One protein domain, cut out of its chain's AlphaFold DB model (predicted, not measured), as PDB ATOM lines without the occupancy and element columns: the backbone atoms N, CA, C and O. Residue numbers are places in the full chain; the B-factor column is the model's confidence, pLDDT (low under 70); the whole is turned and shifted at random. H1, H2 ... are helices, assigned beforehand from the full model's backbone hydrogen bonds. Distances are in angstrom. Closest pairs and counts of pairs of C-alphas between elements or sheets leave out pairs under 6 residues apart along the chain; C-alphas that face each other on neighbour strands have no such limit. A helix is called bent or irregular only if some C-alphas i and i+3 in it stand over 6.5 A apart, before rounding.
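What this domain is: This is residues 4 to 82 of the 85 residues of the protein "Ntox28 domain-containing protein" of Clostridium beijerinckii (UniProt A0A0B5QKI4). This is a long helical hairpin: H3, the longest helix, folds back beside H2 and drifts away from its line at a shallow angle. At the open end of the hairpin the short helix H1 lies across the beginning of H2, and the long loop of residues 11 to 24 reaches beyond that end, while residues 48 to 53 make the turn at the other end. The printed part has 79 residues with three named helices, in the order H1, H2, H3, and no named strand; the class is all helix. The whole is only just loose, close to extended, with a radius of gyration of the C-alphas of 16.9 A, and its outline is flat, spanning 54 by 28 by 14 A.

Where its parts are: Begin with H3, residues 54 to 81: find C-alpha 54 at (-11.759, 90.080, -19.132), from which the helix runs 40.8 A to C-alpha 81 at (-13.696, 67.706, -53.210). It is irregular: the C-alphas of Leu 77 and Pro 80 are 7.2 A apart. Before it comes H2, residues 25 to 47, 32.4 A from first to last C-alpha. Look for H1 at the beginning of the printed part, residues 4 to 10, with C-alpha 4 at (-1.071, 65.017, -46.247); it is 9.8 A long.

How they stand to each other: H3 and H2 touch and form a helical hairpin; their closest C-alphas, those of Leu 64 and Arg 40, are 5.9 A apart. They run opposite ways at a shallow tilt of 32 degrees, only just short of steep. H2 touches H1 with residues 25 to 29 alone, and the closest C-alphas, those of His 25 and Thr 6, are 4.8 A apart. The lines of H1 and H2 stand at 73 degrees, only just about perpendicular. Look next at Leu 7 and Leu 77, the closest residues of H1 and H3: their C-alphas are 7.4 A apart, and the two helices are close but not clearly touching. H1 and H3 run the same way at a steep tilt of 49 degrees. In H1 and H2 every O i to N i+4 pair is within hydrogen-bond range; in H3, 22 of 24 are.

The domain as a whole: For the full length, look from Gly 19 to Pro 50, whose C-alphas are the two farthest apart, at 54.9 A. The C-alphas of Ser 4 and Gly 82, the first and last printed residues, are 17.9 A apart. The link from H1 to H2 is long, with 14 residues whose C-alphas lie 16 to 29 A from the mean of all C-alphas; the link from H2 to H3 is short, with 6 residues. The printed part has no cut. Its mean pLDDT is 96.7, and no printed residue is under 70.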
ATOM      1  N   SER A   4      -1.585  65.720 -45.071       94.19
ATOM      2  CA  SER A   4      -1.071  65.017 -46.247       94.19
ATOM      3  C   SER A   4      -1.667  63.614 -46.379       94.19
ATOM      4  O   SER A   4      -2.092  63.239 -47.470       94.19
ATOM      5  N   GLY A   5      -1.825  62.888 -45.267       95.06
ATOM      6  CA  GLY A   5      -2.569  61.627 -45.224       95.06
ATOM      7  C   GLY A   5      -4.035  61.794 -45.633       95.06
ATOM      8  O   GLY A   5      -4.548  61.003 -46.417       95.06
ATOM      9  N   THR A   6      -4.689  62.870 -45.183       96.19
ATOM     10  CA  THR A   6      -6.079  63.174 -45.582       96.19
ATOM     11  C   THR A   6      -6.187  63.471 -47.078       96.19
ATOM     12  O   THR A   6      -7.088  62.968 -47.744       96.19
ATOM     13  N   LEU A   7      -5.261  64.266 -47.626       96.56
ATOM     14  CA  LEU A   7      -5.221  64.574 -49.057       96.56
ATOM     15  C   LEU A   7      -5.046  63.306 -49.902       96.56
ATOM     16  O   LEU A   7      -5.719  63.147 -50.916       96.56
ATOM     17  N   ARG A   8      -4.175  62.394 -49.464       96.50
ATOM     18  CA  ARG A   8      -3.960  61.095 -50.109       96.50
ATOM     19  C   ARG A   8      -5.224  60.238 -50.130       96.50
ATOM     20  O   ARG A   8      -5.592  59.726 -51.186       96.50
ATOM     21  N   ASP A   9      -5.936  60.158 -49.008       96.12
ATOM     22  CA  ASP A   9      -7.219  59.449 -48.939       96.12
ATOM     23  C   ASP A   9      -8.262  60.075 -49.892       96.12
ATOM     24  O   ASP A   9      -8.931  59.349 -50.628       96.12
ATOM     25  N   LEU A  10      -8.354  61.412 -49.955       95.69
ATOM     26  CA  LEU A  10      -9.240  62.143 -50.882       95.69
ATOM     27  C   LEU A  10      -8.889  61.916 -52.365       95.69
ATOM     28  O   LEU A  10      -9.760  61.996 -53.229       95.69
ATOM     29  N   GLN A  11      -7.623  61.633 -52.670       96.31
ATOM     30  CA  GLN A  11      -7.129  61.349 -54.023       96.31
ATOM     31  C   GLN A  11      -7.267  59.872 -54.424       96.31
ATOM     32  O   GLN A  11      -6.916  59.516 -55.549       96.31
ATOM     33  N   GLY A  12      -7.777  59.013 -53.536       95.88
ATOM     34  CA  GLY A  12      -7.884  57.575 -53.786       95.88
ATOM     35  C   GLY A  12      -6.549  56.829 -53.690       95.88
ATOM     36  O   GLY A  12      -6.440  55.716 -54.198       95.88
ATOM     37  N   ASP A  13      -5.549  57.417 -53.027       96.44
ATOM     38  CA  ASP A  13      -4.224  56.831 -52.806       96.44
ATOM     39  C   ASP A  13      -3.912  56.717 -51.297       96.44
ATOM     40  O   ASP A  13      -3.014  57.388 -50.792       96.44
ATOM     41  N   PRO A  14      -4.660  55.913 -50.520       95.19
ATOM     42  CA  PRO A  14      -4.518  55.890 -49.067       95.19
ATOM     43  C   PRO A  14      -3.175  55.300 -48.597       95.19
ATOM     44  O   PRO A  14      -2.499  54.533 -49.290       95.19
ATOM     45  N   VAL A  15      -2.762  55.646 -47.372       93.88
ATOM     46  CA  VAL A  15      -1.487  55.170 -46.800       93.88
ATOM     47  C   VAL A  15      -1.624  53.714 -46.324       93.88
ATOM     48  O   VAL A  15      -2.464  53.444 -45.460       93.88
ATOM     49  N   PRO A  16      -0.801  52.765 -46.811       95.31
ATOM     50  CA  PRO A  16      -0.854  51.378 -46.358       95.31
ATOM     51  C   PRO A  16      -0.330  51.216 -44.925       95.31
ATOM     52  O   PRO A  16       0.580  51.921 -44.484       95.31
ATOM     53  N   LYS A  17      -0.892  50.249 -44.196       95.06
ATOM     54  CA  LYS A  17      -0.465  49.873 -42.840       95.06
ATOM     55  C   LYS A  17       0.522  48.699 -42.862       95.06
ATOM     56  O   LYS A  17       0.344  47.770 -43.657       95.06
ATOM     57  N   PRO A  18       1.508  48.656 -41.942       92.62
ATOM     58  CA  PRO A  18       2.243  47.425 -41.665       92.62
ATOM     59  C   PRO A  18       1.263  46.329 -41.221       92.62
ATOM     60  O   PRO A  18       0.505  46.529 -40.276       92.62
ATOM     61  N   GLY A  19       1.254  45.186 -41.910       92.88
ATOM     62  CA  GLY A  19       0.317  44.086 -41.632       92.88
ATOM     63  C   GLY A  19      -0.973  44.093 -42.463       92.88
ATOM     64  O   GLY A  19      -1.801  43.204 -42.284       92.88
ATOM     65  N   GLY A  20      -1.121  45.030 -43.407       93.50
ATOM     66  CA  GLY A  20      -2.227  45.061 -44.368       93.50
ATOM     67  C   GLY A  20      -3.310  46.094 -44.050       93.50
ATOM     68  O   GLY A  20      -3.420  46.607 -42.936       93.50
ATOM     69  N   GLY A  21      -4.115  46.416 -45.064       94.94
ATOM     70  CA  GLY A  21      -5.109  47.489 -45.006       94.94
ATOM     71  C   GLY A  21      -4.496  48.890 -45.104       94.94
ATOM     72  O   GLY A  21      -3.315  49.057 -45.411       94.94
ATOM     73  N   PHE A  22      -5.321  49.902 -44.834       95.31
ATOM     74  CA  PHE A  22      -4.963  51.311 -44.990       95.31
ATOM     75  C   PHE A  22      -5.309  52.127 -43.743       95.31
ATOM     76  O   PHE A  22      -6.193  51.767 -42.952       95.31
ATOM     77  N   TRP A  23      -4.581  53.219 -43.539       94.25
ATOM     78  CA  TRP A  23      -5.004  54.296 -42.648       94.25
ATOM     79  C   TRP A  23      -6.246  54.989 -43.212       94.25
ATOM     80  O   TRP A  23      -6.479  54.956 -44.415       94.25
ATOM     81  N   ASN A  24      -7.062  55.552 -42.322       94.62
ATOM     82  CA  ASN A  24      -8.274  56.283 -42.683       94.62
ATOM     83  C   ASN A  24      -8.184  57.691 -42.085       94.62
ATOM     84  O   ASN A  24      -8.906  58.046 -41.152       94.62
ATOM     85  N   HIS A  25      -7.235  58.464 -42.607       95.50
ATOM     86  CA  HIS A  25      -7.011  59.853 -42.219       95.50
ATOM     87  C   HIS A  25      -8.217  60.721 -42.569       95.50
ATOM     88  O   HIS A  25      -8.503  61.680 -41.859       95.50
ATOM     89  N   LEU A  26      -8.944  60.373 -43.636       95.38
ATOM     90  CA  LEU A  26     -10.187  61.047 -43.997       95.38
ATOM     91  C   LEU A  26     -11.202  61.007 -42.848       95.38
ATOM     92  O   LEU A  26     -11.724  62.056 -42.467       95.38
ATOM     93  N   GLN A  27     -11.454  59.832 -42.266       95.50
ATOM     94  CA  GLN A  27     -12.365  59.720 -41.126       95.50
ATOM     95  C   GLN A  27     -11.822  60.455 -39.898       95.50
ATOM     96  O   GLN A  27     -12.563  61.202 -39.267       95.50
ATOM     97  N   GLU A  28     -10.529  60.311 -39.598       95.12
ATOM     98  CA  GLU A  28      -9.894  61.020 -38.478       95.12
ATOM     99  C   GLU A  28     -10.044  62.547 -38.608       95.12
ATOM    100  O   GLU A  28     -10.319  63.239 -37.625       95.12
ATOM    101  N   MET A  29      -9.910  63.080 -39.825       96.19
ATOM    102  CA  MET A  29     -10.075  64.506 -40.103       96.19
ATOM    103  C   MET A  29     -11.532  64.958 -39.961       96.19
ATOM    104  O   MET A  29     -11.784  66.025 -39.395       96.19
ATOM    105  N   LYS A  30     -12.498  64.153 -40.420       96.50
ATOM    106  CA  LYS A  30     -13.934  64.426 -40.224       96.50
ATOM    107  C   LYS A  30     -14.312  64.436 -38.742       96.50
ATOM    108  O   LYS A  30     -14.999  65.353 -38.285       96.50
ATOM    109  N   ASP A  31     -13.803  63.477 -37.975       96.75
ATOM    110  CA  ASP A  31     -14.033  63.401 -36.531       96.75
ATOM    111  C   ASP A  31     -13.433  64.618 -35.808       96.75
ATOM    112  O   ASP A  31     -14.083  65.216 -34.940       96.75
ATOM    113  N   LEU A  32     -12.227  65.049 -36.204       95.69
ATOM    114  CA  LEU A  32     -11.631  66.281 -35.685       95.69
ATOM    115  C   LEU A  32     -12.477  67.504 -36.030       95.69
ATOM    116  O   LEU A  32     -12.723  68.328 -35.147       95.69
ATOM    117  N   TYR A  33     -12.917  67.639 -37.281       97.50
ATOM    118  CA  TYR A  33     -13.744  68.763 -37.712       97.50
ATOM    119  C   TYR A  33     -15.026  68.856 -36.879       97.50
ATOM    120  O   TYR A  33     -15.315  69.905 -36.299       97.50
ATOM    121  N   ALA A  34     -15.737  67.739 -36.701       97.62
ATOM    122  CA  ALA A  34     -16.925  67.682 -35.854       97.62
ATOM    123  C   ALA A  34     -16.623  68.086 -34.396       97.62
ATOM    124  O   ALA A  34     -17.415  68.793 -33.763       97.62
ATOM    125  N   GLY A  35     -15.469  67.678 -33.860       97.81
ATOM    126  CA  GLY A  35     -14.980  68.103 -32.547       97.81
ATOM    127  C   GLY A  35     -14.722  69.611 -32.459       97.81
ATOM    128  O   GLY A  35     -15.186  70.264 -31.523       97.81
ATOM    129  N   LEU A  36     -14.044  70.185 -33.455       97.50
ATOM    130  CA  LEU A  36     -13.756  71.619 -33.528       97.50
ATOM    131  C   LEU A  36     -15.035  72.456 -33.618       97.50
ATOM    132  O   LEU A  36     -15.140  73.466 -32.925       97.50
ATOM    133  N   ILE A  37     -16.035  72.020 -34.391       98.31
ATOM    134  CA  ILE A  37     -17.338  72.699 -34.468       98.31
ATOM    135  C   ILE A  37     -18.036  72.717 -33.101       98.31
ATOM    136  O   ILE A  37     -18.590  73.746 -32.707       98.31
ATOM    137  N   LYS A  38     -17.991  71.609 -32.348       98.31
ATOM    138  CA  LYS A  38     -18.549  71.548 -30.984       98.31
ATOM    139  C   LYS A  38     -17.817  72.499 -30.035       98.31
ATOM    140  O   LYS A  38     -18.471  73.239 -29.304       98.31
ATOM    141  N   ILE A  39     -16.483  72.511 -30.077       97.94
ATOM    142  CA  ILE A  39     -15.654  73.411 -29.262       97.94
ATOM    143  C   ILE A  39     -15.958  74.873 -29.597       97.94
ATOM    144  O   ILE A  39     -16.230  75.652 -28.686       97.94
ATOM    145  N   ARG A  40     -15.984  75.233 -30.888       98.31
ATOM    146  CA  ARG A  40     -16.312  76.583 -31.365       98.31
ATOM    147  C   ARG A  40     -17.637  77.064 -30.776       98.31
ATOM    148  O   ARG A  40     -17.661  78.087 -30.102       98.31
ATOM    149  N   ARG A  41     -18.704  76.273 -30.943       98.19
ATOM    150  CA  ARG A  41     -20.048  76.590 -30.426       98.19
ATOM    151  C   ARG A  41     -20.069  76.745 -28.902       98.19
ATOM    152  O   ARG A  41     -20.729  77.640 -28.386       98.19
ATOM    153  N   GLY A  42     -19.346  75.890 -28.175       98.19
ATOM    154  CA  GLY A  42     -19.245  75.978 -26.715       98.19
ATOM    155  C   GLY A  42     -18.527  77.246 -26.238       98.19
ATOM    156  O   GLY A  42     -18.958  77.882 -25.272       98.19
ATOM    157  N   ILE A  43     -17.464  77.647 -26.939       98.12
ATOM    158  CA  ILE A  43     -16.732  78.884 -26.653       98.12
ATOM    159  C   ILE A  43     -17.587  80.111 -26.985       98.12
ATOM    160  O   ILE A  43     -17.702  80.999 -26.144       98.12
ATOM    161  N   GLU A  44     -18.231  80.146 -28.156       97.56
ATOM    162  CA  GLU A  44     -19.172  81.211 -28.543       97.56
ATOM    163  C   GLU A  44     -20.269  81.379 -27.483       97.56
ATOM    164  O   GLU A  44     -20.492  82.483 -26.991       97.56
ATOM    165  N   GLY A  45     -20.873  80.269 -27.042       97.75
ATOM    166  CA  GLY A  45     -21.843  80.250 -25.944       97.75
ATOM    167  C   GLY A  45     -21.301  80.856 -24.646       97.75
ATOM    168  O   GLY A  45     -21.976  81.652 -23.996       97.75
ATOM    169  N   SER A  46     -20.060  80.525 -24.287       97.50
ATOM    170  CA  SER A  46     -19.405  81.045 -23.080       97.50
ATOM    171  C   SER A  46     -19.104  82.544 -23.175       97.50
ATOM    172  O   SER A  46     -19.219  83.259 -22.181       97.50
ATOM    173  N   LEU A  47     -18.753  83.043 -24.365       97.38
ATOM    174  CA  LEU A  47     -18.451  84.458 -24.603       97.38
ATOM    175  C   LEU A  47     -19.682  85.369 -24.471       97.38
ATOM    176  O   LEU A  47     -19.516  86.552 -24.153       97.38
ATOM    177  N   TYR A  48     -20.897  84.832 -24.638       95.81
ATOM    178  CA  TYR A  48     -22.148  85.561 -24.389       95.81
ATOM    179  C   TYR A  48     -22.427  85.824 -22.903       95.81
ATOM    180  O   TYR A  48     -23.307  86.624 -22.589       95.81
ATOM    181  N   ASN A  49     -21.700  85.192 -21.974       95.31
ATOM    182  CA  ASN A  49     -21.874  85.443 -20.546       95.31
ATOM    183  C   ASN A  49     -21.385  86.866 -20.179       95.31
ATOM    184  O   ASN A  49     -20.184  87.146 -20.296       95.31
ATOM    185  N   PRO A  50     -22.269  87.765 -19.697       94.38
ATOM    186  CA  PRO A  50     -21.883  89.125 -19.318       94.38
ATOM    187  C   PRO A  50     -21.019  89.169 -18.049       94.38
ATOM    188  O   PRO A  50     -20.282  90.128 -17.854       94.38
ATOM    189  N   ASN A  51     -21.059  88.124 -17.214       96.69
ATOM    190  CA  ASN A  51     -20.297  88.036 -15.961       96.69
ATOM    191  C   ASN A  51     -18.902  87.414 -16.140       96.69
ATOM    192  O   ASN A  51     -18.212  87.121 -15.163       96.69
ATOM    193  N   LEU A  52     -18.497  87.143 -17.380       96.44
ATOM    194  CA  LEU A  52     -17.191  86.581 -17.692       96.44
ATOM    195  C   LEU A  52     -16.100  87.645 -17.495       96.44
ATOM    196  O   LEU A  52     -16.201  88.733 -18.062       96.44
ATOM    197  N   SER A  53     -15.047  87.325 -16.737       97.81
ATOM    198  CA  SER A  53     -13.917  88.244 -16.543       97.81
ATOM    199  C   SER A  53     -13.189  88.536 -17.856       97.81
ATOM    200  O   SER A  53     -13.144  87.692 -18.755       97.81
ATOM    201  N   ASP A  54     -12.535  89.695 -17.944       97.38
ATOM    202  CA  ASP A  54     -11.759  90.080 -19.132       97.38
ATOM    203  C   ASP A  54     -10.651  89.071 -19.457       97.38
ATOM    204  O   ASP A  54     -10.448  88.707 -20.616       97.38
ATOM    205  N   SER A  55      -9.981  88.539 -18.429       97.44
ATOM    206  CA  SER A  55      -8.957  87.503 -18.589       97.44
ATOM    207  C   SER A  55      -9.527  86.211 -19.180       97.44
ATOM    208  O   SER A  55      -8.953  85.650 -20.115       97.44
ATOM    209  N   ALA A  56     -10.678  85.750 -18.686       97.88
ATOM    210  CA  ALA A  56     -11.341  84.563 -19.211       97.88
ATOM    211  C   ALA A  56     -11.859  84.802 -20.635       97.88
ATOM    212  O   ALA A  56     -11.725  83.927 -21.493       97.88
ATOM    213  N   ARG A  57     -12.374  86.004 -20.920       97.88
ATOM    214  CA  ARG A  57     -12.795  86.421 -22.262       97.88
ATOM    215  C   ARG A  57     -11.637  86.371 -23.251       97.88
ATOM    216  O   ARG A  57     -11.804  85.817 -24.331       97.88
ATOM    217  N   GLN A  58     -10.461  86.868 -22.875       98.19
ATOM    218  CA  GLN A  58      -9.275  86.831 -23.731       98.19
ATOM    219  C   GLN A  58      -8.812  85.393 -24.019       98.19
ATOM    220  O   GLN A  58      -8.488  85.065 -25.162       98.19
ATOM    221  N   VAL A  59      -8.814  84.518 -23.007       98.31
ATOM    222  CA  VAL A  59      -8.468  83.096 -23.177       98.31
ATOM    223  C   VAL A  59      -9.456  82.401 -24.113       98.31
ATOM    224  O   VAL A  59      -9.037  81.706 -25.041       98.31
ATOM    225  N   LEU A  60     -10.758  82.616 -23.906       98.38
ATOM    226  CA  LEU A  60     -11.807  82.047 -24.747       98.38
ATOM    227  C   LEU A  60     -11.730  82.576 -26.181       98.38
ATOM    228  O   LEU A  60     -11.796  81.777 -27.109       98.38
ATOM    229  N   GLN A  61     -11.493  83.874 -26.375       98.31
ATOM    230  CA  GLN A  61     -11.318  84.449 -27.708       98.31
ATOM    231  C   GLN A  61     -10.102  83.847 -28.426       98.31
ATOM    232  O   GLN A  61     -10.221  83.413 -29.565       98.31
ATOM    233  N   SER A  62      -8.959  83.701 -27.745       98.31
ATOM    234  CA  SER A  62      -7.785  83.040 -28.334       98.31
ATOM    235  C   SER A  62      -8.062  81.576 -28.700       98.31
ATOM    236  O   SER A  62      -7.576  81.082 -29.721       98.31
ATOM    237  N   GLY A  63      -8.845  80.868 -27.882       98.12
ATOM    238  CA  GLY A  63      -9.312  79.514 -28.183       98.12
ATOM    239  C   GLY A  63     -10.225  79.470 -29.410       98.12
ATOM    240  O   GLY A  63     -10.039  78.612 -30.275       98.12
ATOM    241  N   LEU A  64     -11.157  80.420 -29.516       98.44
ATOM    242  CA  LEU A  64     -12.067  80.566 -30.650       98.44
ATOM    243  C   LEU A  64     -11.301  80.834 -31.950       98.44
ATOM    244  O   LEU A  64     -11.521  80.142 -32.943       98.44
ATOM    245  N   ASP A  65     -10.352  81.769 -31.927       98.50
ATOM    246  CA  ASP A  65      -9.536  82.125 -33.089       98.50
ATOM    247  C   ASP A  65      -8.731  80.916 -33.590       98.50
ATOM    248  O   ASP A  65      -8.671  80.643 -34.791       98.50
ATOM    249  N   LYS A  66      -8.163  80.128 -32.668       98.25
ATOM    250  CA  LYS A  66      -7.450  78.884 -32.999       98.25
ATOM    251  C   LYS A  66      -8.380  77.820 -33.576       98.25
ATOM    252  O   LYS A  66      -7.992  77.147 -34.533       98.25
ATOM    253  N   ALA A  67      -9.576  77.643 -33.013       98.06
ATOM    254  CA  ALA A  67     -10.558  76.699 -33.541       98.06
ATOM    255  C   ALA A  67     -10.958  77.085 -34.972       98.06
ATOM    256  O   ALA A  67     -10.855  76.255 -35.874       98.06
ATOM    257  N   ASN A  68     -11.290  78.358 -35.200       98.38
ATOM    258  CA  ASN A  68     -11.648  78.889 -36.514       98.38
ATOM    259  C   ASN A  68     -10.513  78.744 -37.532       98.38
ATOM    260  O   ASN A  68     -10.743  78.291 -38.648       98.38
ATOM    261  N   ALA A  69      -9.270  79.035 -37.145       98.06
ATOM    262  CA  ALA A  69      -8.126  78.866 -38.036       98.06
ATOM    263  C   ALA A  69      -7.933  77.407 -38.489       98.06
ATOM    264  O   ALA A  69      -7.533  77.167 -39.627       98.06
ATOM    265  N   ASN A  70      -8.199  76.425 -37.621       96.50
ATOM    266  CA  ASN A  70      -8.108  75.010 -37.988       96.50
ATOM    267  C   ASN A  70      -9.314  74.551 -38.814       96.50
ATOM    268  O   ASN A  70      -9.115  73.864 -39.809       96.50
ATOM    269  N   ILE A  71     -10.528  74.979 -38.454       97.81
ATOM    270  CA  ILE A  71     -11.752  74.749 -39.239       97.81
ATOM    271  C   ILE A  71     -11.545  75.228 -40.679       97.81
ATOM    272  O   ILE A  71     -11.682  74.430 -41.599       97.81
ATOM    273  N   ASN A  72     -11.087  76.469 -40.870       97.75
ATOM    274  CA  ASN A  72     -10.866  77.039 -42.200       97.75
ATOM    275  C   ASN A  72      -9.831  76.248 -43.014       97.75
ATOM    276  O   ASN A  72     -10.002  76.050 -44.212       97.75
ATOM    277  N   LYS A  73      -8.750  75.770 -42.382       97.19
ATOM    278  CA  LYS A  73      -7.747  74.933 -43.067       97.19
ATOM    279  C   LYS A  73      -8.335  73.607 -43.542       97.19
ATOM    280  O   LYS A  73      -7.973  73.138 -44.616       97.19
ATOM    281  N   ILE A  74      -9.201  73.000 -42.733       97.50
ATOM    282  CA  ILE A  74      -9.885  71.759 -43.097       97.50
ATOM    283  C   ILE A  74     -10.882  72.036 -44.228       97.50
ATOM    284  O   ILE A  74     -10.869  71.336 -45.231       97.50
ATOM    285  N   GLU A  75     -11.687  73.091 -44.126       97.44
ATOM    286  CA  GLU A  75     -12.645  73.466 -45.172       97.44
ATOM    287  C   GLU A  75     -11.951  73.738 -46.513       97.44
ATOM    288  O   GLU A  75     -12.387  73.215 -47.537       97.44
ATOM    289  N   GLU A  76     -10.827  74.462 -46.524       97.38
ATOM    290  CA  GLU A  76     -10.049  74.702 -47.747       97.38
ATOM    291  C   GLU A  76      -9.430  73.417 -48.322       97.38
ATOM    292  O   GLU A  76      -9.380  73.273 -49.543       97.38
ATOM    293  N   LEU A  77      -9.018  72.454 -47.485       96.62
ATOM    294  CA  LEU A  77      -8.552  71.146 -47.965       96.62
ATOM    295  C   LEU A  77      -9.669  70.385 -48.699       96.62
ATOM    296  O   LEU A  77      -9.415  69.764 -49.728       96.62
ATOM    297  N   PHE A  78     -10.895  70.422 -48.176       97.12
ATOM    298  CA  PHE A  78     -12.027  69.668 -48.721       97.12
ATOM    299  C   PHE A  78     -12.754  70.400 -49.855       97.12
ATOM    300  O   PHE A  78     -13.505  69.785 -50.608       97.12
ATOM    301  N   LYS A  79     -12.531  71.706 -50.016       97.56
ATOM    302  CA  LYS A  79     -13.199  72.556 -51.013       97.56
ATOM    303  C   LYS A  79     -13.097  72.042 -52.460       97.56
ATOM    304  O   LYS A  79     -14.130  72.035 -53.126       97.56
ATOM    305  N   PRO A  80     -11.944  71.547 -52.961       97.19
ATOM    306  CA  PRO A  80     -11.871  70.938 -54.296       97.19
ATOM    307  C   PRO A  80     -12.663  69.626 -54.431       97.19
ATOM    308  O   PRO A  80     -12.925  69.186 -55.545       97.19
ATOM    309  N   TYR A  81     -13.039  69.011 -53.306       95.69
ATOM    310  CA  TYR A  81     -13.696  67.706 -53.210       95.69
ATOM    311  C   TYR A  81     -15.188  67.807 -52.843       95.69
ATOM    312  O   TYR A  81     -15.792  66.811 -52.458       95.69
ATOM    313  N   GLY A  82     -15.791  68.996 -52.962       95.88
ATOM    314  CA  GLY A  82     -17.209  69.227 -52.649       95.88
ATOM    315  C   GLY A  82     -17.483  69.743 -51.234       95.88
ATOM    316  O   GLY A  82     -18.638  69.977 -50.895       95.88
TER     317      GLY A  82